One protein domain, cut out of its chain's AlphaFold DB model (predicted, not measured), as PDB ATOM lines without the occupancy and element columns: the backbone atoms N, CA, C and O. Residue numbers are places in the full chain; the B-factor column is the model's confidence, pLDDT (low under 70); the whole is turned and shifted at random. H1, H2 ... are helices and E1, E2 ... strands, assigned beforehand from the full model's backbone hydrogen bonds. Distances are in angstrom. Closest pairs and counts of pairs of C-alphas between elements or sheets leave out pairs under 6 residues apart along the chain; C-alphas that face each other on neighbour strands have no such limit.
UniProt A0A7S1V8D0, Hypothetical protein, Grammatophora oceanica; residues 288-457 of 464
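Overview. This is residues 288 to 457 of the 464 residues of the protein "Hypothetical protein" of Grammatophora oceanica (UniProt A0A7S1V8D0). What shape does the backbone make? From E2 on, the chain winds in stacked turns, a short solenoid with E2, E4, E6 and E8 along one side, E3, E5 and E7 along another, and the short helices H4 and H5 along a further one. At the first end H3 packs on H4, H1 and H2 pack on H3, and E1 extends the long sheet beyond E2. What is it made of? The 170 printed residues hold H1 H2 H3 E1 E2 E3 H4 E4 E5 H5 E6 E7 E8 in that order, class mixed, with under half of the residues in named elements. The sheet E1 E2 E4 E6 E8 is mixed and E3 E5 E7 is parallel; the whole is compact, with a radius of gyration of the C-alphas of 15.3 A and spans of 43 by 32 by 29 A.

Arrangement. How do the helices stand? H1, residues 288 to 298, touches H3, residues 331 to 346, with residues 331 to 335 of H3 alone, about perpendicular at 88 degrees; their closest C-alphas, Ile 295 and Val 335, are 6.1 A apart. H2, residues 310 to 318, touches H3 at a steep tilt of 54 degrees, opposite ways, closest C-alphas Pro 310 and His 345, 4.9 A. H3, the hub, also touches H4, residues 389 to 393 (closest C-alphas Ala 339 and Glu 390, 4.9 A), and H4 touches H5, residues 414 to 418 (Gly 392 and Glu 415, 4.7 A). How do the strands pair? E1, residues 365 to 369, and E2, residues 372 to 377, form an antiparallel hairpin, N 366 to O 375 2.9 A; E4, residues 399 to 401, E6, residues 424 to 426, and E8, residues 447 to 449, follow in parallel, with N 376 to O 399 2.9 A, N 400 to O 424 2.9 A and N 425 to O 447 3.1 A. E5, residues 407 to 411, is parallel to E3, residues 384 to 386, N 409 to O 385 2.8 A, and to E7, residues 431 to 435, N 433 to O 410 2.8 A. H3 only grazes both sheets. Which helix backbones close? In H1, H2 and H3 every O i to N i+4 pair is within hydrogen-bond range; H4 and H5 each have 0 of 1, but 2 of 2 O i to N i+3 pairs.

Along the chain. Where does the first element begin? H1 begins at C-alpha 288 (15.456, 5.562, -15.632) and is 15.8 A long. Which elements are longest? H3, the longest helix by residues, measures 22.4 A from first to last C-alpha, and E2, the longest strand by residues, measures 15.1 A. Where does the last element end? E8 ends at C-alpha 449 (28.139, 23.593, 15.867).

Size, cuts and confidence. How large is it? The C-alphas farthest apart, Ser 328 and Gly 453, are 46.1 A apart, and the printed part has no cut. Which links are long? Those of H1 to H2, H2 to H3, H3 to E1 and E7 to E8. Where is confidence low? Residues 322 to 324, 326 to 329 and 350 to 355 have pLDDT under 70.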
ATOM      1  N   GLU A 288      15.876   4.216 -16.038       91.06
ATOM      2  CA  GLU A 288      15.456   5.562 -15.632       91.06
ATOM      3  C   GLU A 288      14.147   5.525 -14.832       91.06
ATOM      4  O   GLU A 288      14.109   6.000 -13.700       91.06
ATOM      5  N   GLU A 289      13.090   4.900 -15.358       91.56
ATOM      6  CA  GLU A 289      11.811   4.774 -14.645       91.56
ATOM      7  C   GLU A 289      11.950   3.971 -13.345       91.56
ATOM      8  O   GLU A 289      11.324   4.316 -12.345       91.56
ATOM      9  N   LYS A 290      12.785   2.926 -13.310       90.94
ATOM     10  CA  LYS A 290      13.062   2.150 -12.090       90.94
ATOM     11  C   LYS A 290      13.760   3.006 -11.025       90.94
ATOM     12  O   LYS A 290      13.316   3.005  -9.878       90.94
ATOM     13  N   TYR A 291      14.775   3.790 -11.399       92.44
ATOM     14  CA  TYR A 291      15.437   4.742 -10.497       92.44
ATOM     15  C   TYR A 291      14.467   5.834 -10.012       92.44
ATOM     16  O   TYR A 291      14.381   6.076  -8.810       92.44
ATOM     17  N   ILE A 292      13.693   6.451 -10.914       94.25
ATOM     18  CA  ILE A 292      12.693   7.480 -10.574       94.25
ATOM     19  C   ILE A 292      11.666   6.934  -9.575       94.25
ATOM     20  O   ILE A 292      11.439   7.559  -8.541       94.25
ATOM     21  N   ASN A 293      11.081   5.761  -9.846       94.19
ATOM     22  CA  ASN A 293      10.078   5.146  -8.972       94.19
ATOM     23  C   ASN A 293      10.657   4.788  -7.592       94.19
ATOM     24  O   ASN A 293      10.015   5.058  -6.576       94.19
ATOM     25  N   LEU A 294      11.876   4.238  -7.536       93.75
ATOM     26  CA  LEU A 294      12.572   3.963  -6.275       93.75
ATOM     27  C   LEU A 294      12.790   5.250  -5.469       93.75
ATOM     28  O   LEU A 294      12.382   5.324  -4.308       93.75
ATOM     29  N   ILE A 295      13.379   6.281  -6.080       95.56
ATOM     30  CA  ILE A 295      13.658   7.558  -5.411       95.56
ATOM     31  C   ILE A 295      12.355   8.202  -4.922       95.56
ATOM     32  O   ILE A 295      12.265   8.597  -3.761       95.56
ATOM     33  N   GLN A 296      11.314   8.245  -5.759       96.12
ATOM     34  CA  GLN A 296      10.019   8.826  -5.395       96.12
ATOM     35  C   GLN A 296       9.262   8.010  -4.336       96.12
ATOM     36  O   GLN A 296       8.467   8.586  -3.595       96.12
ATOM     37  N   SER A 297       9.549   6.712  -4.178       95.00
ATOM     38  CA  SER A 297       9.015   5.915  -3.061       95.00
ATOM     39  C   SER A 297       9.566   6.350  -1.692       95.00
ATOM     40  O   SER A 297       8.858   6.248  -0.691       95.00
ATOM     41  N   ARG A 298      10.801   6.880  -1.644       93.88
ATOM     42  CA  ARG A 298      11.460   7.382  -0.419       93.88
ATOM     43  C   ARG A 298      11.324   8.907  -0.251       93.88
ATOM     44  O   ARG A 298      11.244   9.410   0.872       93.88
ATOM     45  N   SER A 299      11.247   9.651  -1.359       95.00
ATOM     46  CA  SER A 299      11.000  11.099  -1.408       95.00
ATOM     47  C   SER A 299       9.926  11.461  -2.453       95.00
ATOM     48  O   SER A 299      10.246  11.849  -3.579       95.00
ATOM     49  N   PRO A 300       8.629  11.417  -2.086       93.69
ATOM     50  CA  PRO A 300       7.527  11.744  -3.002       93.69
ATOM     51  C   PRO A 300       7.487  13.201  -3.501       93.69
ATOM     52  O   PRO A 300       6.685  13.522  -4.375       93.69
ATOM     53  N   MET A 301       8.316  14.091  -2.939       92.00
ATOM     54  CA  MET A 301       8.449  15.498  -3.353       92.00
ATOM     55  C   MET A 301       9.581  15.728  -4.370       92.00
ATOM     56  O   MET A 301       9.707  16.832  -4.902       92.00
ATOM     57  N   THR A 302      10.414  14.720  -4.642       94.62
ATOM     58  CA  THR A 302      11.502  14.804  -5.626       94.62
ATOM     59  C   THR A 302      10.927  14.759  -7.043       94.62
ATOM     60  O   THR A 302      10.149  13.865  -7.385       94.62
ATOM     61  N   THR A 303      11.308  15.719  -7.890       94.06
ATOM     62  CA  THR A 303      10.838  15.809  -9.282       94.06
ATOM     63  C   THR A 303      12.007  15.902 -10.258       94.06
ATOM     64  O   THR A 303      13.063  16.435  -9.932       94.06
ATOM     65  N   PHE A 304      11.802  15.375 -11.468       96.62
ATOM     66  CA  PHE A 304      12.821  15.253 -12.521       96.62
ATOM     67  C   PHE A 304      12.446  16.029 -13.796       96.62
ATOM     68  O   PHE A 304      12.950  15.747 -14.878       96.62
ATOM     69  N   SER A 305      11.499  16.967 -13.683       95.06
ATOM     70  CA  SER A 305      10.898  17.675 -14.824       95.06
ATOM     71  C   SER A 305      11.714  18.873 -15.323       95.06
ATOM     72  O   SER A 305      11.474  19.342 -16.433       95.06
ATOM     73  N   ASP A 306      12.651  19.373 -14.517       96.62
ATOM     74  CA  ASP A 306      13.553  20.472 -14.869       96.62
ATOM     75  C   ASP A 306      14.945  19.907 -15.214       96.62
ATOM     76  O   ASP A 306      15.607  19.371 -14.319       96.62
ATOM     77  N   PRO A 307      15.423  20.026 -16.469       95.44
ATOM     78  CA  PRO A 307      16.725  19.504 -16.888       95.44
ATOM     79  C   PRO A 307      17.928  20.256 -16.293       95.44
ATOM     80  O   PRO A 307      19.053  19.783 -16.415       95.44
ATOM     81  N   SER A 308      17.708  21.411 -15.659       94.69
ATOM     82  CA  SER A 308      18.727  22.173 -14.926       94.69
ATOM     83  C   SER A 308      18.713  21.926 -13.413       94.69
ATOM     84  O   SER A 308      19.571  22.445 -12.702       94.69
ATOM     85  N   SER A 309      17.778  21.112 -12.907       96.06
ATOM     86  CA  SER A 309      17.714  20.775 -11.480       96.06
ATOM     87  C   SER A 309      18.846  19.824 -11.052       96.06
ATOM     88  O   SER A 309      19.159  18.883 -11.791       96.06
ATOM     89  N   PRO A 310      19.408  19.973  -9.835       95.56
ATOM     90  CA  PRO A 310      20.355  19.011  -9.266       95.56
ATOM     91  C   PRO A 310      19.829  17.572  -9.274       95.56
ATOM     92  O   PRO A 310      20.590  16.637  -9.513       95.56
ATOM     93  N   GLN A 311      18.521  17.393  -9.073       97.12
ATOM     94  CA  GLN A 311      17.837  16.102  -9.090       97.12
ATOM     95  C   GLN A 311      17.909  15.447 -10.474       97.12
ATOM     96  O   GLN A 311      18.275  14.275 -10.580       97.12
ATOM     97  N   ARG A 312      17.617  16.186 -11.556       96.56
ATOM     98  CA  ARG A 312      17.706  15.631 -12.915       96.56
ATOM     99  C   ARG A 312      19.149  15.408 -13.355       96.56
ATOM    100  O   ARG A 312      19.446  14.331 -13.859       96.56
ATOM    101  N   ILE A 313      20.047  16.358 -13.085       94.19
ATOM    102  CA  ILE A 313      21.480  16.231 -13.404       94.19
ATOM    103  C   ILE A 313      22.085  15.006 -12.697       94.19
ATOM    104  O   ILE A 313      22.817  14.236 -13.318       94.19
ATOM    105  N   THR A 314      21.726  14.767 -11.431       93.88
ATOM    106  CA  THR A 314      22.176  13.582 -10.683       93.88
ATOM    107  C   THR A 314      21.623  12.287 -11.265       93.88
ATOM    108  O   THR A 314      22.375  11.328 -11.407       93.88
ATOM    109  N   LEU A 315      20.337  12.244 -11.629       94.25
ATOM    110  CA  LEU A 315      19.738  11.071 -12.271       94.25
ATOM    111  C   LEU A 315      20.430  10.753 -13.605       94.25
ATOM    112  O   LEU A 315      20.852   9.619 -13.818       94.25
ATOM    113  N   ASP A 316      20.600  11.755 -14.470       92.62
ATOM    114  CA  ASP A 316      21.264  11.592 -15.766       92.62
ATOM    115  C   ASP A 316      22.730  11.156 -15.602       92.62
ATOM    116  O   ASP A 316      23.212  10.340 -16.385       92.62
ATOM    117  N   TRP A 317      23.432  11.639 -14.571       89.75
ATOM    118  CA  TRP A 317      24.777  11.175 -14.212       89.75
ATOM    119  C   TRP A 317      24.785   9.715 -13.720       89.75
ATOM    120  O   TRP A 317      25.583   8.913 -14.203       89.75
ATOM    121  N   MET A 318      23.869   9.326 -12.826       89.12
ATOM    122  CA  MET A 318      23.771   7.951 -12.308       89.12
ATOM    123  C   MET A 318      23.404   6.918 -13.383       89.12
ATOM    124  O   MET A 318      23.759   5.749 -13.244       89.12
ATOM    125  N   LEU A 319      22.701   7.334 -14.440       88.56
ATOM    126  CA  LEU A 319      22.386   6.512 -15.615       88.56
ATOM    127  C   LEU A 319      23.548   6.429 -16.627       88.56
ATOM    128  O   LEU A 319      23.483   5.641 -17.569       88.56
ATOM    129  N   GLN A 320      24.601   7.233 -16.443       84.62
ATOM    130  CA  GLN A 320      25.827   7.236 -17.251       84.62
ATOM    131  C   GLN A 320      27.039   6.624 -16.522       84.62
ATOM    132  O   GLN A 320      28.082   6.425 -17.149       84.62
ATOM    133  N   ASP A 321      26.933   6.312 -15.224       75.25
ATOM    134  CA  ASP A 321      28.000   5.649 -14.468       75.25
ATOM    135  C   ASP A 321      28.252   4.236 -15.027       75.25
ATOM    136  O   ASP A 321      27.358   3.388 -15.071       75.25
ATOM    137  N   ALA A 322      29.500   3.958 -15.416       60.47
ATOM    138  CA  ALA A 322      29.934   2.631 -15.855       60.47
ATOM    139  C   ALA A 322      29.767   1.557 -14.757       60.47
ATOM    140  O   ALA A 322      29.732   0.367 -15.059       60.47
ATOM    141  N   ASN A 323      29.620   1.983 -13.500       68.00
ATOM    142  CA  ASN A 323      29.262   1.174 -12.341       68.00
ATOM    143  C   ASN A 323      27.747   1.250 -12.048       68.00
ATOM    144  O   ASN A 323      27.352   1.361 -10.889       68.00
ATOM    145  N   THR A 324      26.890   1.245 -13.079       66.94
ATOM    146  CA  THR A 324      25.421   1.246 -12.923       66.94
ATOM    147  C   THR A 324      24.991   0.110 -11.987       66.94
ATOM    148  O   THR A 324      25.336  -1.050 -12.211       66.94
ATOM    149  N   LEU A 325      24.249   0.439 -10.926       70.31
ATOM    150  CA  LEU A 325      23.887  -0.520  -9.885       70.31
ATOM    151  C   LEU A 325      22.616  -1.291 -10.252       70.31
ATOM    152  O   LEU A 325      21.580  -0.700 -10.560       70.31
ATOM    153  N   GLU A 326      22.666  -2.618 -10.158       67.19
ATOM    154  CA  GLU A 326      21.465  -3.439 -10.293       67.19
ATOM    155  C   GLU A 326      20.542  -3.247  -9.082       67.19
ATOM    156  O   GLU A 326      20.869  -3.648  -7.963       67.19
ATOM    157  N   LEU A 327      19.354  -2.682  -9.328       65.44
ATOM    158  CA  LEU A 327      18.320  -2.442  -8.310       65.44
ATOM    159  C   LEU A 327      18.010  -3.679  -7.454       65.44
ATOM    160  O   LEU A 327      17.764  -3.549  -6.260       65.44
ATOM    161  N   SER A 328      18.084  -4.875  -8.054       58.69
ATOM    162  CA  SER A 328      17.657  -6.170  -7.495       58.69
ATOM    163  C   SER A 328      18.144  -6.473  -6.071       58.69
ATOM    164  O   SER A 328      17.513  -7.268  -5.377       58.69
ATOM    165  N   ASN A 329      19.258  -5.871  -5.639       63.50
ATOM    166  CA  ASN A 329      19.815  -6.015  -4.292       63.50
ATOM    167  C   ASN A 329      20.373  -4.696  -3.708       63.50
ATOM    168  O   ASN A 329      21.103  -4.746  -2.718       63.50
ATOM    169  N   GLN A 330      20.136  -3.532  -4.336       78.56
ATOM    170  CA  GLN A 330      20.913  -2.305  -4.060       78.56
ATOM    171  C   GLN A 330      20.095  -1.000  -3.993       78.56
ATOM    172  O   GLN A 330      20.675   0.083  -4.094       78.56
ATOM    173  N   ASP A 331      18.783  -1.083  -3.759       82.75
ATOM    174  CA  ASP A 331      17.876   0.068  -3.591       82.75
ATOM    175  C   ASP A 331      18.463   1.194  -2.719       82.75
ATOM    176  O   ASP A 331      18.573   2.342  -3.153       82.75
ATOM    177  N   ASP A 332      18.906   0.871  -1.502       88.12
ATOM    178  CA  ASP A 332      19.416   1.881  -0.570       88.12
ATOM    179  C   ASP A 332      20.732   2.512  -1.051       88.12
ATOM    180  O   ASP A 332      20.986   3.681  -0.764       88.12
ATOM    181  N   ARG A 333      21.554   1.806  -1.845       89.31
ATOM    182  CA  ARG A 333      22.767   2.386  -2.460       89.31
ATOM    183  C   ARG A 333      22.423   3.432  -3.507       89.31
ATOM    184  O   ARG A 333      23.061   4.479  -3.570       89.31
ATOM    185  N   ILE A 334      21.421   3.138  -4.335       91.25
ATOM    186  CA  ILE A 334      20.935   4.037  -5.385       91.25
ATOM    187  C   ILE A 334      20.371   5.301  -4.728       91.25
ATOM    188  O   ILE A 334      20.726   6.407  -5.123       91.25
ATOM    189  N   VAL A 335      19.584   5.146  -3.660       94.00
ATOM    190  CA  VAL A 335      19.042   6.261  -2.867       94.00
ATOM    191  C   VAL A 335      20.150   7.105  -2.215       94.00
ATOM    192  O   VAL A 335      20.109   8.331  -2.318       94.00
ATOM    193  N   GLN A 336      21.176   6.490  -1.614       93.31
ATOM    194  CA  GLN A 336      22.312   7.209  -1.009       93.31
ATOM    195  C   GLN A 336      23.164   7.954  -2.050       93.31
ATOM    196  O   GLN A 336      23.450   9.141  -1.885       93.31
ATOM    197  N   ARG A 337      23.528   7.292  -3.159       92.19
ATOM    198  CA  ARG A 337      24.249   7.913  -4.286       92.19
ATOM    199  C   ARG A 337      23.473   9.084  -4.878       92.19
ATOM    200  O   ARG A 337      24.073  10.109  -5.195       92.19
ATOM    201  N   PHE A 338      22.151   8.956  -4.981       94.56
ATOM    202  CA  PHE A 338      21.279  10.029  -5.442       94.56
ATOM    203  C   PHE A 338      21.253  11.216  -4.470       94.56
ATOM    204  O   PHE A 338      21.378  12.358  -4.904       94.56
ATOM    205  N   ALA A 339      21.158  10.965  -3.163       96.25
ATOM    206  CA  ALA A 339      21.179  12.005  -2.134       96.25
ATOM    207  C   ALA A 339      22.485  12.818  -2.147       96.25
ATOM    208  O   ALA A 339      22.458  14.050  -2.215       96.25
ATOM    209  N   ILE A 340      23.630  12.127  -2.154       94.25
ATOM    210  CA  ILE A 340      24.958  12.755  -2.184       94.25
ATOM    211  C   ILE A 340      25.185  13.466  -3.525       94.25
ATOM    212  O   ILE A 340      25.645  14.605  -3.545       94.25
ATOM    213  N   GLY A 341      24.817  12.845  -4.650       93.56
ATOM    214  CA  GLY A 341      24.921  13.468  -5.970       93.56
ATOM    215  C   GLY A 341      24.071  14.737  -6.095       93.56
ATOM    216  O   GLY A 341      24.550  15.737  -6.629       93.56
ATOM    217  N   CYS A 342      22.861  14.747  -5.520       95.81
ATOM    218  CA  CYS A 342      22.029  15.949  -5.454       95.81
ATOM    219  C   CYS A 342      22.705  17.050  -4.642       95.81
ATOM    220  O   CYS A 342      22.673  18.200  -5.073       95.81
ATOM    221  N   LEU A 343      23.343  16.718  -3.510       95.19
ATOM    222  CA  LEU A 343      24.126  17.685  -2.739       95.19
ATOM    223  C   LEU A 343      25.253  18.269  -3.605       95.19
ATOM    224  O   LEU A 343      25.364  19.484  -3.686       95.19
ATOM    225  N   MET A 344      26.013  17.445  -4.338       91.69
ATOM    226  CA  MET A 344      27.139  17.945  -5.143       91.69
ATOM    227  C   MET A 344      26.691  18.887  -6.259       91.69
ATOM    228  O   MET A 344      27.261  19.967  -6.418       91.69
ATOM    229  N   HIS A 345      25.653  18.502  -7.008       93.25
ATOM    230  CA  HIS A 345      25.121  19.314  -8.102       93.25
ATOM    231  C   HIS A 345      24.357  20.558  -7.612       93.25
ATOM    232  O   HIS A 345      24.253  21.526  -8.360       93.25
ATOM    233  N   ALA A 346      23.851  20.565  -6.372       95.25
ATOM    234  CA  ALA A 346      23.214  21.730  -5.752       95.25
ATOM    235  C   ALA A 346      24.208  22.724  -5.126       95.25
ATOM    236  O   ALA A 346      23.845  23.884  -4.929       95.25
ATOM    237  N   THR A 347      25.435  22.285  -4.813       93.50
ATOM    238  CA  THR A 347      26.446  23.094  -4.107       93.50
ATOM    239  C   THR A 347      27.752  23.306  -4.894       93.50
ATOM    240  O   THR A 347      28.801  23.555  -4.295       93.50
ATOM    241  N   GLY A 348      27.731  23.119  -6.219       85.19
ATOM    242  CA  GLY A 348      28.880  23.357  -7.110       85.19
ATOM    243  C   GLY A 348      30.094  22.434  -6.901       85.19
ATOM    244  O   GLY A 348      31.179  22.715  -7.415       85.19
ATOM    245  N   SER A 349      29.943  21.342  -6.147       77.31
ATOM    246  CA  SER A 349      31.066  20.517  -5.692       77.31
ATOM    247  C   SER A 349      31.715  19.730  -6.834       77.31
ATOM    248  O   SER A 349      31.058  18.982  -7.555       77.31
ATOM    249  N   SER A 350      33.040  19.845  -6.956       66.19
ATOM    250  CA  SER A 350      33.850  19.127  -7.955       66.19
ATOM    251  C   SER A 350      34.616  17.921  -7.384       66.19
ATOM    252  O   SER A 350      35.479  17.356  -8.061       66.19
ATOM    253  N   LEU A 351      34.292  17.496  -6.154       64.06
ATOM    254  CA  LEU A 351      35.021  16.451  -5.419       64.06
ATOM    255  C   LEU A 351      35.041  15.079  -6.123       64.06
ATOM    256  O   LEU A 351      35.979  14.312  -5.914       64.06
ATOM    257  N   PHE A 352      34.073  14.783  -7.000       61.31
ATOM    258  CA  PHE A 352      33.953  13.493  -7.706       61.31
ATOM    259  C   PHE A 352      34.331  13.562  -9.192       61.31
ATOM    260  O   PHE A 352      33.732  12.912 -10.045       61.31
ATOM    261  N   ALA A 353      35.402  14.299  -9.502       56.31
ATOM    262  CA  ALA A 353      36.059  14.271 -10.816       56.31
ATOM    263  C   ALA A 353      36.622  12.882 -11.215       56.31
ATOM    264  O   ALA A 353      37.068  12.699 -12.349       56.31
ATOM    265  N   GLN A 354      36.621  11.913 -10.294       58.12
ATOM    266  CA  GLN A 354      36.878  10.490 -10.523       58.12
ATOM    267  C   GLN A 354      35.784   9.706  -9.780       58.12
ATOM    268  O   GLN A 354      35.640   9.858  -8.569       58.12
ATOM    269  N   VAL A 355      34.979   8.927 -10.509       62.88
ATOM    270  CA  VAL A 355      33.858   8.159  -9.940       62.88
ATOM    271  C   VAL A 355      34.366   6.788  -9.503       62.88
ATOM    272  O   VAL A 355      34.543   5.897 -10.333       62.88
ATOM    273  N   GLU A 356      34.606   6.626  -8.203       76.00
ATOM    274  CA  GLU A 356      34.910   5.313  -7.630       76.00
ATOM    275  C   GLU A 356      33.642   4.430  -7.583       76.00
ATOM    276  O   GLU A 356      32.539   4.953  -7.369       76.00
ATOM    277  N   PRO A 357      33.759   3.092  -7.746       80.31
ATOM    278  CA  PRO A 357      32.602   2.189  -7.817       80.31
ATOM    279  C   PRO A 357      31.717   2.192  -6.562       80.31
ATOM    280  O   PRO A 357      30.511   1.926  -6.638       80.31
ATOM    281  N   SER A 358      32.301   2.500  -5.401       85.12
ATOM    282  CA  SER A 358      31.594   2.616  -4.128       85.12
ATOM    283  C   SER A 358      31.534   4.064  -3.660       85.12
ATOM    284  O   SER A 358      32.554   4.733  -3.526       85.12
ATOM    285  N   GLU A 359      30.335   4.499  -3.296       85.19
ATOM    286  CA  GLU A 359      30.064   5.708  -2.516       85.19
ATOM    287  C   GLU A 359      30.838   5.774  -1.187       85.19
ATOM    288  O   GLU A 359      31.091   6.862  -0.687       85.19
ATOM    289  N   CYS A 360      31.295   4.638  -0.650       89.19
ATOM    290  CA  CYS A 360      32.147   4.597   0.544       89.19
ATOM    291  C   CYS A 360      33.620   4.973   0.287       89.19
ATOM    292  O   CYS A 360      34.348   5.216   1.246       89.19
ATOM    293  N   ASP A 361      34.064   4.998  -0.976       87.56
ATOM    294  CA  ASP A 361      35.425   5.395  -1.379       87.56
ATOM    295  C   ASP A 361      35.484   6.872  -1.837       87.56
ATOM    296  O   ASP A 361      36.535   7.385  -2.224       87.56
ATOM    297  N   TRP A 362      34.347   7.575  -1.802       88.25
ATOM    298  CA  TRP A 362      34.218   8.969  -2.223       88.25
ATOM    299  C   TRP A 362      34.828   9.939  -1.198       88.25
ATOM    300  O   TRP A 362      34.656   9.802   0.013       88.25
ATOM    301  N   ILE A 363      35.520  10.977  -1.685       87.88
ATOM    302  CA  ILE A 363      36.119  12.028  -0.846       87.88
ATOM    303  C   ILE A 363      35.056  12.679   0.054       87.88
ATOM    304  O   ILE A 363      34.053  13.201  -0.429       87.88
ATOM    305  N   GLY A 364      35.310  12.673   1.365       91.19
ATOM    306  CA  GLY A 364      34.411  13.236   2.377       91.19
ATOM    307  C   GLY A 364      33.306  12.289   2.853       91.19
ATOM    308  O   GLY A 364      32.590  12.637   3.789       91.19
ATOM    309  N   ILE A 365      33.175  11.098   2.265       93.25
ATOM    310  CA  ILE A 365      32.177  10.092   2.644       93.25
ATOM    311  C   ILE A 365      32.836   8.980   3.478       93.25
ATOM    312  O   ILE A 365      34.016   8.662   3.317       93.25
ATOM    313  N   SER A 366      32.079   8.369   4.387       94.00
ATOM    314  CA  SER A 366      32.426   7.083   4.998       94.00
ATOM    315  C   SER A 366      31.187   6.234   5.253       94.00
ATOM    316  O   SER A 366      30.062   6.726   5.158       94.00
ATOM    317  N   CYS A 367      31.416   4.948   5.521       94.44
ATOM    318  CA  CYS A 367      30.363   3.966   5.735       94.44
ATOM    319  C   CYS A 367      30.634   3.078   6.960       94.44
ATOM    320  O   CYS A 367      31.720   2.500   7.085       94.44
ATOM    321  N   SER A 368      29.617   2.874   7.804       90.81
ATOM    322  CA  SER A 368      29.688   2.029   9.011       90.81
ATOM    323  C   SER A 368      29.749   0.534   8.679       90.81
ATOM    324  O   SER A 368      30.372  -0.269   9.380       90.81
ATOM    325  N   GLN A 369      29.082   0.170   7.588       85.38
ATOM    326  CA  GLN A 369      28.951  -1.162   7.008       85.38
ATOM    327  C   GLN A 369      29.084  -1.034   5.481       85.38
ATOM    328  O   GLN A 369      28.955   0.074   4.960       85.38
ATOM    329  N   PRO A 370      29.330  -2.124   4.726       81.88
ATOM    330  CA  PRO A 370      29.399  -2.048   3.268       81.88
ATOM    331  C   PRO A 370      28.152  -1.372   2.683       81.88
ATOM    332  O   PRO A 370      27.051  -1.907   2.789       81.88
ATOM    333  N   HIS A 371      28.352  -0.207   2.064       85.81
ATOM    334  CA  HIS A 371      27.315   0.600   1.411       85.81
ATOM    335  C   HIS A 371      26.234   1.208   2.328       85.81
ATOM    336  O   HIS A 371      25.120   1.471   1.871       85.81
ATOM    337  N   VAL A 372      26.561   1.454   3.603       92.31
ATOM    338  CA  VAL A 372      25.731   2.238   4.538       92.31
ATOM    339  C   VAL A 372      26.511   3.473   4.981       92.31
ATOM    340  O   VAL A 372      27.352   3.382   5.877       92.31
ATOM    341  N   VAL A 373      26.256   4.603   4.320       94.75
ATOM    342  CA  VAL A 373      26.893   5.903   4.553       94.75
ATOM    343  C   VAL A 373      26.463   6.455   5.910       94.75
ATOM    344  O   VAL A 373      25.321   6.871   6.090       94.75
ATOM    345  N   ASP A 374      27.400   6.472   6.856       96.56
ATOM    346  CA  ASP A 374      27.210   6.949   8.229       96.56
ATOM    347  C   ASP A 374      27.875   8.311   8.485       96.56
ATOM    348  O   ASP A 374      27.648   8.918   9.535       96.56
ATOM    349  N   TRP A 375      28.684   8.796   7.536       97.44
ATOM    350  CA  TRP A 375      29.505   9.994   7.681       97.44
ATOM    351  C   TRP A 375      29.610  10.785   6.372       97.44
ATOM    352  O   TRP A 375      30.030  10.255   5.341       97.44
ATOM    353  N   VAL A 376      29.315  12.086   6.439       97.06
ATOM    354  CA  VAL A 376      29.578  13.081   5.388       97.06
ATOM    355  C   VAL A 376      30.318  14.264   6.017       97.06
ATOM    356  O   VAL A 376      29.808  14.911   6.928       97.06
ATOM    357  N   SER A 377      31.523  14.566   5.534       95.75
ATOM    358  CA  SER A 377      32.306  15.745   5.924       95.75
ATOM    359  C   SER A 377      32.905  16.411   4.690       95.75
ATOM    360  O   SER A 377      33.732  15.837   3.981       95.75
ATOM    361  N   MET A 378      32.460  17.639   4.439       94.12
ATOM    362  CA  MET A 378      32.914  18.530   3.369       94.12
ATOM    363  C   MET A 378      33.235  19.916   3.940       94.12
ATOM    364  O   MET A 378      32.971  20.951   3.322       94.12
ATOM    365  N   TYR A 379      33.825  19.918   5.139       94.69
ATOM    366  CA  TYR A 379      34.441  21.079   5.777       94.69
ATOM    367  C   TYR A 379      35.277  21.885   4.775       94.69
ATOM    368  O   TYR A 379      36.126  21.310   4.086       94.69
ATOM    369  N   ASN A 380      35.051  23.203   4.706       94.56
ATOM    370  CA  ASN A 380      35.825  24.154   3.892       94.56
ATOM    371  C   ASN A 380      36.146  23.636   2.469       94.56
ATOM    372  O   ASN A 380      37.281  23.708   1.993       94.56
ATOM    373  N   SER A 381      35.148  23.045   1.807       92.75
ATOM    374  CA  SER A 381      35.282  22.452   0.468       92.75
ATOM    375  C   SER A 381      34.909  23.422  -0.659       92.75
ATOM    376  O   SER A 381      34.937  23.044  -1.828       92.75
ATOM    377  N   GLY A 382      34.592  24.678  -0.319       92.44
ATOM    378  CA  GLY A 382      34.205  25.716  -1.276       92.44
ATOM    379  C   GLY A 382      32.795  25.519  -1.833       92.44
ATOM    380  O   GLY A 382      32.562  25.837  -2.995       92.44
ATOM    381  N   LEU A 383      31.887  24.955  -1.030       93.88
ATOM    382  CA  LEU A 383      30.501  24.717  -1.428       93.88
ATOM    383  C   LEU A 383      29.755  26.054  -1.614       93.88
ATOM    384  O   LEU A 383      29.797  26.914  -0.733       93.88
ATOM    385  N   ASP A 384      29.070  26.198  -2.750       94.81
ATOM    386  CA  ASP A 384      28.326  27.393  -3.181       94.81
ATOM    387  C   ASP A 384      26.948  26.973  -3.709       94.81
ATOM    388  O   ASP A 384      26.860  26.147  -4.619       94.81
ATOM    389  N   GLY A 385      25.873  27.495  -3.113       95.38
ATOM    390  CA  GLY A 385      24.495  27.120  -3.439       95.38
ATOM    391  C   GLY A 385      23.663  26.786  -2.202       95.38
ATOM    392  O   GLY A 385      23.826  27.409  -1.155       95.38
ATOM    393  N   THR A 386      22.751  25.814  -2.314       96.50
ATOM    394  CA  THR A 386      21.763  25.492  -1.261       96.50
ATOM    395  C   THR A 386      21.682  23.997  -0.966       96.50
ATOM    396  O   THR A 386      21.853  23.178  -1.868       96.50
ATOM    397  N   LEU A 387      21.315  23.626   0.263       97.25
ATOM    398  CA  LEU A 387      21.078  22.226   0.631       97.25
ATOM    399  C   LEU A 387      19.816  21.651  -0.055       97.25
ATOM    400  O   LEU A 387      18.733  22.225   0.081       97.25
ATOM    401  N   PRO A 388      19.903  20.506  -0.759       96.94
ATOM    402  CA  PRO A 388      18.740  19.849  -1.348       96.94
ATOM    403  C   PRO A 388      17.954  19.048  -0.300       96.94
ATOM    404  O   PRO A 388      18.528  18.483   0.633       96.94
ATOM    405  N   ARG A 389      16.636  18.903  -0.505       97.00
ATOM    406  CA  ARG A 389      15.778  18.061   0.354       97.00
ATOM    407  C   ARG A 389      16.221  16.597   0.385       97.00
ATOM    408  O   ARG A 389      16.011  15.896   1.370       97.00
ATOM    409  N   GLU A 390      16.834  16.150  -0.707       97.75
ATOM    410  CA  GLU A 390      17.324  14.792  -0.914       97.75
ATOM    411  C   GLU A 390      18.400  14.387   0.103       97.75
ATOM    412  O   GLU A 390      18.585  13.195   0.316       97.75
ATOM    413  N   LEU A 391      19.048  15.334   0.793       96.81
ATOM    414  CA  LEU A 391      19.978  15.039   1.888       96.81
ATOM    415  C   LEU A 391      19.314  14.216   3.013       96.81
ATOM    416  O   LEU A 391      19.926  13.288   3.539       96.81
ATOM    417  N   GLY A 392      18.028  14.464   3.291       96.25
ATOM    418  CA  GLY A 392      17.211  13.702   4.246       96.25
ATOM    419  C   GLY A 392      16.821  12.284   3.794       96.25
ATOM    420  O   GLY A 392      15.933  11.672   4.385       96.25
ATOM    421  N   LEU A 393      17.427  11.763   2.721       97.00
ATOM    422  CA  LEU A 393      17.392  10.341   2.360       97.00
ATOM    423  C   LEU A 393      18.529   9.538   3.016       97.00
ATOM    424  O   LEU A 393      18.464   8.311   3.021       97.00
ATOM    425  N   LEU A 394      19.549  10.200   3.576       96.69
ATOM    426  CA  LEU A 394      20.634   9.562   4.327       96.69
ATOM    427  C   LEU A 394      20.194   9.312   5.783       96.69
ATOM    428  O   LEU A 394      20.674   9.957   6.710       96.69
ATOM    429  N   THR A 395      19.226   8.413   5.987       94.94
ATOM    430  CA  THR A 395      18.589   8.192   7.304       94.94
ATOM    431  C   THR A 395      19.536   7.613   8.359       94.94
ATOM    432  O   THR A 395      19.423   7.967   9.526       94.94
ATOM    433  N   GLU A 396      20.493   6.781   7.936       95.50
ATOM    434  CA  GLU A 396      21.513   6.130   8.782       95.50
ATOM    435  C   GLU A 396      22.725   7.053   9.078       95.50
ATOM    436  O   GLU A 396      23.744   6.607   9.614       95.50
ATOM    437  N   LEU A 397      22.675   8.333   8.675       97.00
ATOM    438  CA  LEU A 397      23.818   9.239   8.777       97.00
ATOM    439  C   LEU A 397      24.037   9.701  10.221       97.00
ATOM    440  O   LEU A 397      23.236  10.451  10.765       97.00
ATOM    441  N   THR A 398      25.177   9.336  10.806       96.94
ATOM    442  CA  THR A 398      25.547   9.687  12.188       96.94
ATOM    443  C   THR A 398      26.329  10.997  12.308       96.94
ATOM    444  O   THR A 398      26.320  11.612  13.381       96.94
ATOM    445  N   TRP A 399      26.991  11.433  11.229       97.75
ATOM    446  CA  TRP A 399      27.829  12.634  11.178       97.75
ATOM    447  C   TRP A 399      27.616  13.420   9.880       97.75
ATOM    448  O   TRP A 399      27.845  12.894   8.789       97.75
ATOM    449  N   LEU A 400      27.257  14.700  10.008       98.06
ATOM    450  CA  LEU A 400      27.216  15.680   8.925       98.06
ATOM    451  C   LEU A 400      28.047  16.913   9.298       98.06
ATOM    452  O   LEU A 400      27.755  17.602  10.272       98.06
ATOM    453  N   ASP A 401      29.060  17.211   8.498       97.81
ATOM    454  CA  ASP A 401      29.904  18.394   8.652       97.81
ATOM    455  C   ASP A 401      30.054  19.109   7.307       97.81
ATOM    456  O   ASP A 401      30.708  18.619   6.388       97.81
ATOM    457  N   LEU A 402      29.417  20.271   7.198       97.06
ATOM    458  CA  LEU A 402      29.479  21.169   6.044       97.06
ATOM    459  C   LEU A 402      30.008  22.552   6.463       97.06
ATOM    460  O   LEU A 402      29.786  23.539   5.761       97.06
ATOM    461  N   SER A 403      30.689  22.630   7.608       96.44
ATOM    462  CA  SER A 403      31.137  23.886   8.208       96.44
ATOM    463  C   SER A 403      32.258  24.573   7.407       96.44
ATOM    464  O   SER A 403      32.936  23.971   6.569       96.44
ATOM    465  N   SER A 404      32.441  25.875   7.634       96.38
ATOM    466  CA  SER A 404      33.369  26.762   6.915       96.38
ATOM    467  C   SER A 404      33.148  26.842   5.392       96.38
ATOM    468  O   SER A 404      34.088  27.114   4.645       96.38
ATOM    469  N   ASN A 405      31.918  26.632   4.912       95.75
ATOM    470  CA  ASN A 405      31.535  26.850   3.513       95.75
ATOM    471  C   ASN A 405      30.746  28.161   3.368       95.75
ATOM    472  O   ASN A 405      29.520  28.177   3.346       95.75
ATOM    473  N   ASN A 406      31.473  29.268   3.228       95.00
ATOM    474  CA  ASN A 406      30.947  30.639   3.271       95.00
ATOM    475  C   ASN A 406      30.002  31.068   2.122       95.00
ATOM    476  O   ASN A 406      29.622  32.232   2.070       95.00
ATOM    477  N   GLN A 407      29.687  30.184   1.173       95.44
ATOM    478  CA  GLN A 407      28.723  30.416   0.083       95.44
ATOM    479  C   GLN A 407      27.594  29.364   0.079       95.44
ATOM    480  O   GLN A 407      26.655  29.441  -0.715       95.44
ATOM    481  N   LEU A 408      27.642  28.399   1.006       96.19
ATOM    482  CA  LEU A 408      26.541  27.486   1.274       96.19
ATOM    483  C   LEU A 408      25.474  28.250   2.063       96.19
ATOM    484  O   LEU A 408      25.742  28.733   3.160       96.19
ATOM    485  N   SER A 409      24.289  28.396   1.478       96.25
ATOM    486  CA  SER A 409      23.289  29.364   1.927       96.25
ATOM    487  C   SER A 409      21.847  28.873   1.769       96.25
ATOM    488  O   SER A 409      21.574  27.796   1.231       96.25
ATOM    489  N   GLY A 410      20.895  29.670   2.255       96.06
ATOM    490  CA  GLY A 410      19.468  29.372   2.150       96.06
ATOM    491  C   GLY A 410      18.965  28.434   3.249       96.06
ATOM    492  O   GLY A 410      19.601  28.261   4.284       96.06
ATOM    493  N   PHE A 411      17.764  27.883   3.070       96.62
ATOM    494  CA  PHE A 411      17.076  27.177   4.152       96.62
ATOM    495  C   PHE A 411      17.619  25.771   4.407       96.62
ATOM    496  O   PHE A 411      17.804  24.994   3.469       96.62
ATOM    497  N   LEU A 412      17.756  25.409   5.688       95.75
ATOM    498  CA  LEU A 412      17.848  24.005   6.088       95.75
ATOM    499  C   LEU A 412      16.610  23.238   5.578       95.75
ATOM    500  O   LEU A 412      15.483  23.691   5.807       95.75
ATOM    501  N   PRO A 413      16.778  22.085   4.904       95.69
ATOM    502  CA  PRO A 413      15.645  21.299   4.446       95.69
ATOM    503  C   PRO A 413      14.946  20.641   5.640       95.69
ATOM    504  O   PRO A 413      15.584  19.998   6.472       95.69
ATOM    505  N   THR A 414      13.617  20.747   5.690       94.56
ATOM    506  CA  THR A 414      12.766  20.094   6.704       94.56
ATOM    507  C   THR A 414      13.012  18.590   6.799       94.56
ATOM    508  O   THR A 414      12.917  17.995   7.862       94.56
ATOM    509  N   GLU A 415      13.401  17.972   5.688       96.12
ATOM    510  CA  GLU A 415      13.709  16.556   5.566       96.12
ATOM    511  C   GLU A 415      14.919  16.093   6.408       96.12
ATOM    512  O   GLU A 415      15.069  14.883   6.578       96.12
ATOM    513  N   LEU A 416      15.705  17.001   7.012       94.50
ATOM    514  CA  LEU A 416      16.647  16.665   8.096       94.50
ATOM    515  C   LEU A 416      15.948  15.991   9.296       94.50
ATOM    516  O   LEU A 416      16.578  15.201   9.993       94.50
ATOM    517  N   GLU A 417      14.641  16.221   9.501       93.12
ATOM    518  CA  GLU A 417      13.811  15.514  10.496       93.12
ATOM    519  C   GLU A 417      13.895  13.981  10.378       93.12
ATOM    520  O   GLU A 417      13.670  13.283  11.362       93.12
ATOM    521  N   LYS A 418      14.231  13.433   9.202       94.56
ATOM    522  CA  LYS A 418      14.301  11.980   8.950       94.56
ATOM    523  C   LYS A 418      15.614  11.320   9.387       94.56
ATOM    524  O   LYS A 418      15.729  10.100   9.308       94.56
ATOM    525  N   MET A 419      16.621  12.102   9.766       95.25
ATOM    526  CA  MET A 419      17.980  11.619  10.031       95.25
ATOM    527  C   MET A 419      18.125  11.272  11.518       95.25
ATOM    528  O   MET A 419      18.891  11.898  12.242       95.25
ATOM    529  N   GLU A 420      17.317  10.317  11.991       91.75
ATOM    530  CA  GLU A 420      17.142  10.023  13.426       91.75
ATOM    531  C   GLU A 420      18.453   9.606  14.126       91.75
ATOM    532  O   GLU A 420      18.666   9.963  15.285       91.75
ATOM    533  N   ASP A 421      19.368   8.933  13.416       94.12
ATOM    534  CA  ASP A 421      20.680   8.514  13.932       94.12
ATOM    535  C   ASP A 421      21.756   9.624  13.933       94.12
ATOM    536  O   ASP A 421      22.873   9.400  14.415       94.12
ATOM    537  N   LEU A 422      21.446  10.836  13.455       95.56
ATOM    538  CA  LEU A 422      22.406  11.939  13.366       95.56
ATOM    539  C   LEU A 422      22.824  12.436  14.754       95.56
ATOM    540  O   LEU A 422      22.049  13.051  15.481       95.56
ATOM    541  N   THR A 423      24.094  12.209  15.099       94.81
ATOM    542  CA  THR A 423      24.694  12.644  16.373       94.81
ATOM    543  C   THR A 423      25.564  13.888  16.241       94.81
ATOM    544  O   THR A 423      25.721  14.605  17.223       94.81
ATOM    545  N   LYS A 424      26.146  14.154  15.064       95.38
ATOM    546  CA  LYS A 424      27.031  15.306  14.824       95.38
ATOM    547  C   LYS A 424      26.527  16.147  13.663       95.38
ATOM    548  O   LYS A 424      26.360  15.613  12.570       95.38
ATOM    549  N   LEU A 425      26.321  17.442  13.900       95.56
ATOM    550  CA  LEU A 425      25.849  18.391  12.888       95.56
ATOM    551  C   LEU A 425      26.640  19.703  12.956       95.56
ATOM    552  O   LEU A 425      26.355  20.560  13.790       95.56
ATOM    553  N   TYR A 426      27.634  19.867  12.083       96.06
ATOM    554  CA  TYR A 426      28.488  21.060  12.045       96.06
ATOM    555  C   TYR A 426      28.210  21.883  10.780       96.06
ATOM    556  O   TYR A 426      28.410  21.414   9.658       96.06
ATOM    557  N   LEU A 427      27.726  23.111  10.977       95.50
ATOM    558  CA  LEU A 427      27.297  24.065   9.945       95.50
ATOM    559  C   LEU A 427      27.802  25.498  10.227       95.50
ATOM    560  O   LEU A 427      27.379  26.436   9.554       95.50
ATOM    561  N   SER A 428      28.675  25.691  11.219       94.25
ATOM    562  CA  SER A 428      29.323  26.978  11.508       94.25
ATOM    563  C   SER A 428      30.088  27.517  10.292       94.25
ATOM    564  O   SER A 428      30.583  26.747   9.469       94.25
ATOM    565  N   GLY A 429      30.180  28.836  10.129       94.38
ATOM    566  CA  GLY A 429      30.778  29.469   8.952       94.38
ATOM    567  C   GLY A 429      30.026  29.197   7.640       94.38
ATOM    568  O   GLY A 429      30.671  28.932   6.621       94.38
ATOM    569  N   THR A 430      28.690  29.232   7.664       95.62
ATOM    570  CA  THR A 430      27.808  29.120   6.482       95.62
ATOM    571  C   THR A 430      26.669  30.147   6.548       95.62
ATOM    572  O   THR A 430      26.237  30.525   7.633       95.62
ATOM    573  N   ASP A 431      26.135  30.557   5.394       95.69
ATOM    574  CA  ASP A 431      25.009  31.505   5.275       95.69
ATOM    575  C   ASP A 431      23.641  30.767   5.309       95.69
ATOM    576  O   ASP A 431      22.671  31.140   4.632       95.69
ATOM    577  N   LEU A 432      23.567  29.650   6.045       95.94
ATOM    578  CA  LEU A 432      22.359  28.833   6.183       95.94
ATOM    579  C   LEU A 432      21.370  29.457   7.181       95.94
ATOM    580  O   LEU A 432      21.749  29.954   8.238       95.94
ATOM    581  N   VAL A 433      20.076  29.375   6.863       95.69
ATOM    582  CA  VAL A 433      18.967  29.918   7.669       95.69
ATOM    583  C   VAL A 433      17.952  28.842   8.054       95.69
ATOM    584  O   VAL A 433      17.722  27.878   7.321       95.69
ATOM    585  N   GLY A 434      17.273  29.022   9.189       93.88
ATOM    586  CA  GLY A 434      16.134  28.187   9.585       93.88
ATOM    587  C   GLY A 434      16.239  27.641  11.005       93.88
ATOM    588  O   GLY A 434      16.729  28.318  11.904       93.88
ATOM    589  N   THR A 435      15.728  26.429  11.227       93.12
ATOM    590  CA  THR A 435      15.643  25.820  12.562       93.12
ATOM    591  C   THR A 435      16.176  24.392  12.541       93.12
ATOM    592  O   THR A 435      15.793  23.612  11.673       93.12
ATOM    593  N   ILE A 436      17.040  24.050  13.501       92.94
ATOM    594  CA  ILE A 436      17.506  22.677  13.731       92.94
ATOM    595  C   ILE A 436      16.319  21.832  14.232       92.94
ATOM    596  O   ILE A 436      15.721  22.202  15.248       92.94
ATOM    597  N   PRO A 437      15.954  20.719  13.564       92.06
ATOM    598  CA  PRO A 437      14.812  19.906  13.975       92.06
ATOM    599  C   PRO A 437      14.933  19.347  15.396       92.06
ATOM    600  O   PRO A 437      15.952  18.768  15.776       92.06
ATOM    601  N   THR A 438      13.865  19.479  16.189       88.88
ATOM    602  CA  THR A 438      13.905  19.154  17.625       88.88
ATOM    603  C   THR A 438      14.065  17.665  17.926       88.88
ATOM    604  O   THR A 438      14.471  17.330  19.030       88.88
ATOM    605  N   ASN A 439      13.777  16.769  16.978       89.06
ATOM    606  CA  ASN A 439      13.971  15.330  17.167       89.06
ATOM    607  C   ASN A 439      15.453  14.917  17.124       89.06
ATOM    608  O   ASN A 439      15.821  13.937  17.763       89.06
ATOM    609  N   LEU A 440      16.319  15.684  16.448       90.31
ATOM    610  CA  LEU A 440      17.768  15.455  16.484       90.31
ATOM    611  C   LEU A 440      18.322  15.704  17.896       90.31
ATOM    612  O   LEU A 440      19.186  14.980  18.380       90.31
ATOM    613  N   CYS A 441      17.743  16.677  18.606       86.12
ATOM    614  CA  CYS A 441      18.077  17.002  19.990       86.12
ATOM    615  C   CYS A 441      17.776  15.877  20.996       86.12
ATOM    616  O   CYS A 441      18.351  15.874  22.086       86.12
ATOM    617  N   ASP A 442      16.871  14.950  20.663       86.19
ATOM    618  CA  ASP A 442      16.549  13.791  21.505       86.19
ATOM    619  C   ASP A 442      17.601  12.665  21.373       86.19
ATOM    620  O   ASP A 442      17.634  11.752  22.206       86.19
ATOM    621  N   ASN A 443      18.491  12.721  20.369       87.50
ATOM    622  CA  ASN A 443      19.522  11.708  20.152       87.50
ATOM    623  C   ASN A 443      20.627  11.796  21.244       87.50
ATOM    624  O   ASN A 443      21.233  12.855  21.453       87.50
ATOM    625  N   PRO A 444      20.906  10.709  21.998       84.38
ATOM    626  CA  PRO A 444      21.776  10.740  23.175       84.38
ATOM    627  C   PRO A 444      23.258  10.970  22.837       84.38
ATOM    628  O   PRO A 444      24.040  10.035  22.656       84.38
ATOM    629  N   GLY A 445      23.664  12.238  22.874       84.44
ATOM    630  CA  GLY A 445      25.012  12.684  22.513       84.44
ATOM    631  C   GLY A 445      25.055  13.580  21.277       84.44
ATOM    632  O   GLY A 445      26.160  13.831  20.790       84.44
ATOM    633  N   PHE A 446      23.889  14.055  20.812       90.25
ATOM    634  CA  PHE A 446      23.779  15.103  19.805       90.25
ATOM    635  C   PHE A 446      24.653  16.309  20.170       90.25
ATOM    636  O   PHE A 446      24.620  16.808  21.296       90.25
ATOM    637  N   ASP A 447      25.471  16.728  19.215       91.25
ATOM    638  CA  ASP A 447      26.494  17.755  19.360       91.25
ATOM    639  C   ASP A 447      26.574  18.517  18.040       91.25
ATOM    640  O   ASP A 447      26.652  17.928  16.957       91.25
ATOM    641  N   VAL A 448      26.453  19.831  18.138       91.56
ATOM    642  CA  VAL A 448      25.991  20.675  17.044       91.56
ATOM    643  C   VAL A 448      26.727  22.002  17.107       91.56
ATOM    644  O   VAL A 448      26.744  22.663  18.144       91.56
ATOM    645  N   GLU A 449      27.348  22.372  15.992       91.88
ATOM    646  CA  GLU A 449      28.139  23.593  15.867       91.88
ATOM    647  C   GLU A 449      27.519  24.459  14.772       91.88
ATOM    648  O   GLU A 449      27.493  24.076  13.602       91.88
ATOM    649  N   ILE A 450      26.966  25.602  15.172       91.19
ATOM    650  CA  ILE A 450      26.235  26.537  14.314       91.19
ATOM    651  C   ILE A 450      26.563  27.973  14.717       91.19
ATOM    652  O   ILE A 450      26.826  28.247  15.892       91.19
ATOM    653  N   ASP A 451      26.477  28.886  13.753       87.19
ATOM    654  CA  ASP A 451      26.601  30.321  14.000       87.19
ATOM    655  C   ASP A 451      25.258  30.857  14.522       87.19
ATOM    656  O   ASP A 451      24.205  30.682  13.898       87.19
ATOM    657  N   CYS A 452      25.263  31.497  15.694       76.44
ATOM    658  CA  CYS A 452      24.021  31.922  16.347       76.44
ATOM    659  C   CYS A 452      23.405  33.170  15.687       76.44
ATOM    660  O   CYS A 452      23.915  34.281  15.844       76.44
ATOM    661  N   GLY A 453      22.241  33.023  15.047       81.00
ATOM    662  CA  GLY A 453      21.429  34.161  14.592       81.00
ATOM    663  C   GLY A 453      20.555  33.839  13.386       81.00
ATOM    664  O   GLY A 453      19.338  33.992  13.458       81.00
ATOM    665  N   GLU A 454      21.183  33.359  12.314       82.94
ATOM    666  CA  GLU A 454      20.507  32.907  11.090       82.94
ATOM    667  C   GLU A 454      19.966  31.470  11.249       82.94
ATOM    668  O   GLU A 454      18.861  31.149  10.793       82.94
ATOM    669  N   LEU A 455      20.692  30.629  11.999       90.81
ATOM    670  CA  LEU A 455      20.221  29.337  12.495       90.81
ATOM    671  C   LEU A 455      19.644  29.453  13.915       90.81
ATOM    672  O   LEU A 455      20.252  30.024  14.822       90.81
ATOM    673  N   VAL A 456      18.464  28.860  14.106       90.00
ATOM    674  CA  VAL A 456      17.757  28.731  15.387       90.00
ATOM    675  C   VAL A 456      17.858  27.290  15.882       90.00
ATOM    676  O   VAL A 456      17.623  26.348  15.128       90.00
ATOM    677  N   CYS A 457      18.171  27.096  17.161       88.81
ATOM    678  CA  CYS A 457      18.287  25.771  17.760       88.81
ATOM    679  C   CYS A 457      17.804  25.794  19.215       88.81
ATOM    680  O   CYS A 457      18.554  26.148  20.124       88.81
TER     681      CYS A 457